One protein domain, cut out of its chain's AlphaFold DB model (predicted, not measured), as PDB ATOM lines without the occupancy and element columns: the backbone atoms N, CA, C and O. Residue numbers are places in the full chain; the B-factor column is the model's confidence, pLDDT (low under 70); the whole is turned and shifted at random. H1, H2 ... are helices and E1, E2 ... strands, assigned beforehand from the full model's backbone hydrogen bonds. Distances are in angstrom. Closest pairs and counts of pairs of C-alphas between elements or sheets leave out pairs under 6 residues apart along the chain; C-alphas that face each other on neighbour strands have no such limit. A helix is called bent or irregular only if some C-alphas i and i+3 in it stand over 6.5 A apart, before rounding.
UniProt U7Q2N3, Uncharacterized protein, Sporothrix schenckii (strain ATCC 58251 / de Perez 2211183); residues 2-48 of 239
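AT A GLANCE: This is residues 2 to 48 of the 239 residues of an uncharacterized protein of Sporothrix schenckii (strain ATCC 58251 / de Perez 2211183) (UniProt U7Q2N3). A small two-stranded hairpin, E1 and E2, stands at one end, and a single long helix, H1, sticks out from it as a free arm that makes most of the length. Nothing folds back over H1: residues 25 to 48, of which 25 to 46 belong to H1, stand free, and residues 2 to 6 form a short tail before the hairpin. The printed part has 47 residues, with two named strands and one named helix in the order E1, E2, H1; the sheet has the order E1 - E2 and is antiparallel, and the class is mixed, helices and strands. The whole is extended, with a radius of gyration of the C-alphas of 16.5 A, and its outline is flat, with spans of 49 by 31 by 11 A.

IN THESE COORDINATES: The printed part begins at Gly 2, with its C-alpha at (223.873, 152.839, 299.495). Strand E1 covers residues 7 to 11, from Phe 7 with its C-alpha at (233.242, 142.021, 301.448) to Leu 11, and is 12.8 A long from first to last C-alpha. Strand E2 covers residues 17 to 21, Tyr 17 to Pro 21, and is 13.1 A long. Helix H1 covers residues 25 to 46, from Ala 25 with its C-alpha at (242.965, 148.715, 294.476) to Glu 46 with its C-alpha at (271.055, 149.476, 308.824), and is 31.6 A long. H1 is not bent.

HOW THE PARTS SIT: E1 and E2 are antiparallel neighbours and form a hairpin, with 144 degrees between their N-to-C directions. Among the C-alphas that face each other are those of Phe 7 and Pro 21, 4.4 A apart, and those of Leu 11 and Tyr 17, 4.8 A apart. Across the pair, N of Asp 8 and O of Val 20 are within hydrogen-bond range at 2.8 A, and so are N of Thr 18 and O of Val 10 at 2.8 A. A tight link of 5 residues joins E1 to E2. A tight link of 3 residues joins E2 to H1. E1 and H1 are apart. In H1 every O i to N i+4 pair is within hydrogen-bond range.

THE WHOLE: The two C-alphas farthest apart are those of Gly 2 and Gly 48, the first and last printed residues, at 52.0 A. The printed part runs from residue 2 to residue 48 without a cut, and neither of its two links is long. The mean pLDDT of the printed part is 78.9. Confidence is low, under 70, in 7 residues near the two ends of the printed part, namely residues 2 to 5 and 46 to 48.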
ATOM      1  N   GLY A   2     222.855 153.713 298.892       51.17
ATOM      2  CA  GLY A   2     223.873 152.839 299.495       51.17
ATOM      3  C   GLY A   2     224.302 151.695 298.572       51.17
ATOM      4  O   GLY A   2     223.560 150.740 298.392       51.17
ATOM      5  N   LYS A   3     225.485 151.781 297.949       63.97
ATOM      6  CA  LYS A   3     226.116 150.573 297.397       63.97
ATOM      7  C   LYS A   3     226.535 149.740 298.602       63.97
ATOM      8  O   LYS A   3     227.296 150.253 299.420       63.97
ATOM      9  N   GLU A   4     226.009 148.527 298.734       69.56
ATOM     10  CA  GLU A   4     226.459 147.606 299.774       69.56
ATOM     11  C   GLU A   4     227.987 147.470 299.666       69.56
ATOM     12  O   GLU A   4     228.500 147.257 298.559       69.56
ATOM     13  N   PRO A   5     228.735 147.698 300.760       67.96
ATOM     14  CA  PRO A   5     230.175 147.513 300.748       67.96
ATOM     15  C   PRO A   5     230.457 146.056 300.388       67.96
ATOM     16  O   PRO A   5     229.920 145.142 301.004       67.96
ATOM     17  N   SER A   6     231.250 145.831 299.345       78.46
ATOM     18  CA  SER A   6     231.645 144.481 298.972       78.46
ATOM     19  C   SER A   6     232.622 143.941 300.018       78.46
ATOM     20  O   SER A   6     233.542 144.643 300.442       78.46
ATOM     21  N   PHE A   7     232.410 142.703 300.457       79.14
ATOM     22  CA  PHE A   7     233.242 142.021 301.448       79.14
ATOM     23  C   PHE A   7     233.951 140.833 300.795       79.14
ATOM     24  O   PHE A   7     233.374 140.149 299.952       79.14
ATOM     25  N   ASP A   8     235.197 140.598 301.194       81.09
ATOM     26  CA  ASP A   8     235.921 139.361 300.918       81.09
ATOM     27  C   ASP A   8     235.746 138.420 302.120       81.09
ATOM     28  O   ASP A   8     235.818 138.849 303.274       81.09
ATOM     29  N   VAL A   9     235.507 137.136 301.852       81.49
ATOM     30  CA  VAL A   9     235.428 136.102 302.893       81.49
ATOM     31  C   VAL A   9     236.824 135.526 303.096       81.49
ATOM     32  O   VAL A   9     237.398 134.948 302.171       81.49
ATOM     33  N   VAL A  10     237.375 135.695 304.295       85.68
ATOM     34  CA  VAL A  10     238.709 135.218 304.676       85.68
ATOM     35  C   VAL A  10     238.566 134.255 305.849       85.68
ATOM     36  O   VAL A  10     237.725 134.453 306.722       85.68
ATOM     37  N   LEU A  11     239.359 133.186 305.860       84.80
ATOM     38  CA  LEU A  11     239.437 132.286 307.008       84.80
ATOM     39  C   LEU A  11     240.397 132.881 308.038       84.80
ATOM     40  O   LEU A  11     241.519 133.235 307.676       84.80
ATOM     41  N   ASP A  12     239.949 132.995 309.284       87.55
ATOM     42  CA  ASP A  12     240.810 133.384 310.405       87.55
ATOM     43  C   ASP A  12     241.713 132.210 310.840       87.55
ATOM     44  O   ASP A  12     241.581 131.087 310.344       87.55
ATOM     45  N   ASP A  13     242.608 132.441 311.799       90.16
ATOM     46  CA  ASP A  13     243.537 131.440 312.342       90.16
ATOM     47  C   ASP A  13     242.817 130.210 312.940       90.16
ATOM     48  O   ASP A  13     243.390 129.122 313.010       90.16
ATOM     49  N   GLN A  14     241.544 130.355 313.330       88.33
ATOM     50  CA  GLN A  14     240.679 129.263 313.804       88.33
ATOM     51  C   GLN A  14     239.923 128.527 312.681       88.33
ATOM     52  O   GLN A  14     239.141 127.627 312.971       88.33
ATOM     53  N   LEU A  15     240.176 128.865 311.408       82.28
ATOM     54  CA  LEU A  15     239.453 128.378 310.220       82.28
ATOM     55  C   LEU A  15     237.965 128.768 310.176       82.28
ATOM     56  O   LEU A  15     237.189 128.162 309.436       82.28
ATOM     57  N   ASP A  16     237.577 129.810 310.908       90.04
ATOM     58  CA  ASP A  16     236.236 130.382 310.840       90.04
ATOM     59  C   ASP A  16     236.145 131.461 309.753       90.04
ATOM     60  O   ASP A  16     237.091 132.213 309.498       90.04
ATOM     61  N   TYR A  17     234.988 131.539 309.090       86.50
ATOM     62  CA  TYR A  17     234.742 132.528 308.042       86.50
ATOM     63  C   TYR A  17     234.553 133.924 308.647       86.50
ATOM     64  O   TYR A  17     233.602 134.172 309.387       86.50
ATOM     65  N   THR A  18     235.413 134.863 308.259       87.27
ATOM     66  CA  THR A  18     235.327 136.281 308.622       87.27
ATOM     67  C   THR A  18     235.088 137.138 307.380       87.27
ATOM     68  O   THR A  18     235.642 136.893 306.306       87.27
ATOM     69  N   TYR A  19     234.223 138.146 307.510       83.39
ATOM     70  CA  TYR A  19     233.895 139.073 306.428       83.39
ATOM     71  C   TYR A  19     234.750 140.328 306.563       83.39
ATOM     72  O   TYR A  19     234.531 141.153 307.451       83.39
ATOM     73  N   VAL A  20     235.725 140.478 305.671       82.23
ATOM     74  CA  VAL A  20     236.631 141.628 305.651       82.23
ATOM     75  C   VAL A  20     236.184 142.583 304.541       82.23
ATOM     76  O   VAL A  20     235.930 142.134 303.423       82.23
ATOM     77  N   PRO A  21     236.072 143.901 304.787       81.85
ATOM     78  CA  PRO A  21     235.745 144.861 303.735       81.85
ATOM     79  C   PRO A  21     236.734 144.762 302.570       81.85
ATOM     80  O   PRO A  21     237.948 144.703 302.787       81.85
ATOM     81  N   GLN A  22     236.241 144.778 301.328       76.83
ATOM     82  CA  GLN A  22     237.115 144.728 300.161       76.83
ATOM     83  C   GLN A  22     238.049 145.935 300.137       76.83
ATOM     84  O   GLN A  22     237.654 147.081 299.911       76.83
ATOM     85  N   VAL A  23     239.334 145.647 300.321       75.65
ATOM     86  CA  VAL A  23     240.409 146.626 300.189       75.65
ATOM     87  C   VAL A  23     240.500 147.013 298.714       75.65
ATOM     88  O   VAL A  23     240.933 146.212 297.877       75.65
ATOM     89  N   THR A  24     240.059 148.229 298.389       77.74
ATOM     90  CA  THR A  24     240.097 148.795 297.033       77.74
ATOM     91  C   THR A  24     241.514 148.758 296.449       77.74
ATOM     92  O   THR A  24     242.511 148.823 297.168       77.74
ATOM     93  N   ALA A  25     241.646 148.705 295.121       78.32
ATOM     94  CA  ALA A  25     242.965 148.715 294.476       78.32
ATOM     95  C   ALA A  25     243.827 149.926 294.900       78.32
ATOM     96  O   ALA A  25     245.040 149.795 295.044       78.32
ATOM     97  N   ALA A  26     243.190 151.072 295.171       79.07
ATOM     98  CA  ALA A  26     243.847 152.279 295.665       79.07
ATOM     99  C   ALA A  26     244.440 152.104 297.076       79.07
ATOM    100  O   ALA A  26     245.588 152.472 297.308       79.07
ATOM    101  N   THR A  27     243.701 151.485 298.001       80.03
ATOM    102  CA  THR A  27     244.190 151.240 299.372       80.03
ATOM    103  C   THR A  27     245.290 150.177 299.402       80.03
ATOM    104  O   THR A  27     246.255 150.315 300.152       80.03
ATOM    105  N   ARG A  28     245.235 149.168 298.517       80.18
ATOM    106  CA  ARG A  28     246.345 148.208 298.345       80.18
ATOM    107  C   ARG A  28     247.613 148.871 297.806       80.18
ATOM    108  O   ARG A  28     248.699 148.521 298.259       80.18
ATOM    109  N   ALA A  29     247.483 149.800 296.857       80.45
ATOM    110  CA  ALA A  29     248.617 150.539 296.307       80.45
ATOM    111  C   ALA A  29     249.275 151.430 297.374       80.45
ATOM    112  O   ALA A  29     250.483 151.328 297.572       80.45
ATOM    113  N   ALA A  30     248.481 152.188 298.138       82.09
ATOM    114  CA  ALA A  30     248.980 153.008 299.244       82.09
ATOM    115  C   ALA A  30     249.719 152.166 300.303       82.09
ATOM    116  O   ALA A  30     250.847 152.477 300.680       82.09
ATOM    117  N   ALA A  31     249.147 151.023 300.703       82.45
ATOM    118  CA  ALA A  31     249.787 150.109 301.651       82.45
ATOM    119  C   ALA A  31     251.044 149.413 301.087       82.45
ATOM    120  O   ALA A  31     251.862 148.881 301.842       82.45
ATOM    121  N   ALA A  32     251.202 149.330 299.764       85.71
ATOM    122  CA  ALA A  32     252.418 148.811 299.141       85.71
ATOM    123  C   ALA A  32     253.530 149.869 299.124       85.71
ATOM    124  O   ALA A  32     254.680 149.536 299.413       85.71
ATOM    125  N   GLU A  33     253.183 151.126 298.843       83.50
ATOM    126  CA  GLU A  33     254.105 152.265 298.894       83.50
ATOM    127  C   GLU A  33     254.619 152.501 300.316       83.50
ATOM    128  O   GLU A  33     255.828 152.584 300.514       83.50
ATOM    129  N   GLU A  34     253.743 152.470 301.322       82.35
ATOM    130  CA  GLU A  34     254.124 152.614 302.734       82.35
ATOM    131  C   GLU A  34     255.056 151.484 303.214       82.35
ATOM    132  O   GLU A  34     256.039 151.704 303.925       82.35
ATOM    133  N   ARG A  35     254.820 150.244 302.768       83.75
ATOM    134  CA  ARG A  35     255.746 149.134 303.051       83.75
ATOM    135  C   ARG A  35     257.089 149.312 302.346       83.75
ATOM    136  O   ARG A  35     258.114 148.896 302.887       83.75
ATOM    137  N   ALA A  36     257.098 149.874 301.141       82.04
ATOM    138  CA  ALA A  36     258.326 150.127 300.398       82.04
ATOM    139  C   ALA A  36     259.158 151.237 301.057       82.04
ATOM    140  O   ALA A  36     260.368 151.060 301.208       82.04
ATOM    141  N   THR A  37     258.526 152.325 301.507       83.51
ATOM    142  CA  THR A  37     259.206 153.415 302.223       83.51
ATOM    143  C   THR A  37     259.754 152.943 303.564       83.51
ATOM    144  O   THR A  37     260.912 153.222 303.866       83.51
ATOM    145  N   ARG A  38     259.002 152.136 304.326       79.70
ATOM    146  CA  ARG A  38     259.502 151.575 305.591       79.70
ATOM    147  C   ARG A  38     260.717 150.672 305.389       79.70
ATOM    148  O   ARG A  38     261.721 150.843 306.064       79.70
ATOM    149  N   ARG A  39     260.671 149.772 304.399       80.67
ATOM    150  CA  ARG A  39     261.818 148.909 304.049       80.67
ATOM    151  C   ARG A  39     263.028 149.702 303.570       80.67
ATOM    152  O   ARG A  39     264.158 149.268 303.776       80.67
ATOM    153  N   PHE A  40     262.802 150.815 302.875       82.97
ATOM    154  CA  PHE A  40     263.879 151.711 302.472       82.97
ATOM    155  C   PHE A  40     264.524 152.363 303.696       82.97
ATOM    156  O   PHE A  40     265.742 152.305 303.813       82.97
ATOM    157  N   LEU A  41     263.721 152.903 304.619       80.58
ATOM    158  CA  LEU A  41     264.212 153.519 305.853       80.58
ATOM    159  C   LEU A  41     264.956 152.514 306.740       80.58
ATOM    160  O   LEU A  41     266.078 152.806 307.130       80.58
ATOM    161  N   GLU A  42     264.403 151.317 306.965       80.37
ATOM    162  CA  GLU A  42     265.063 150.233 307.717       80.37
ATOM    163  C   GLU A  42     266.447 149.913 307.117       80.37
ATOM    164  O   GLU A  42     267.463 149.960 307.809       80.37
ATOM    165  N   ARG A  43     266.522 149.697 305.794       76.76
ATOM    166  CA  ARG A  43     267.792 149.416 305.099       76.76
ATOM    167  C   ARG A  43     268.759 150.595 305.088       76.76
ATOM    168  O   ARG A  43     269.968 150.379 305.044       76.76
ATOM    169  N   TRP A  44     268.246 151.822 305.053       72.21
ATOM    170  CA  TRP A  44     269.051 153.038 305.100       72.21
ATOM    171  C   TRP A  44     269.695 153.202 306.476       72.21
ATOM    172  O   TRP A  44     270.895 153.452 306.561       72.21
ATOM    173  N   THR A  45     268.928 152.971 307.545       72.71
ATOM    174  CA  THR A  45     269.438 152.989 308.920       72.71
ATOM    175  C   THR A  45     270.415 151.841 309.185       72.71
ATOM    176  O   THR A  45     271.469 152.072 309.765       72.71
ATOM    177  N   GLU A  46     270.146 150.628 308.683       69.99
ATOM    178  CA  GLU A  46     271.055 149.476 308.824       69.99
ATOM    179  C   GLU A  46     272.392 149.666 308.089       69.99
ATOM    180  O   GLU A  46     273.417 149.153 308.528       69.99
ATOM    181  N   ARG A  47     272.412 150.399 306.966       67.21
ATOM    182  CA  ARG A  47     273.638 150.656 306.185       67.21
ATOM    183  C   ARG A  47     274.538 151.759 306.752       67.21
ATOM    184  O   ARG A  47     275.498 152.127 306.080       67.21
ATOM    185  N   GLY A  48     274.270 152.257 307.958       50.59
ATOM    186  CA  GLY A  48     275.079 153.310 308.581       50.59
ATOM    187  C   GLY A  48     274.670 154.721 308.157       50.59
ATOM    188  O   GLY A  48     275.507 155.614 308.071       50.59
TER     189      GLY A  48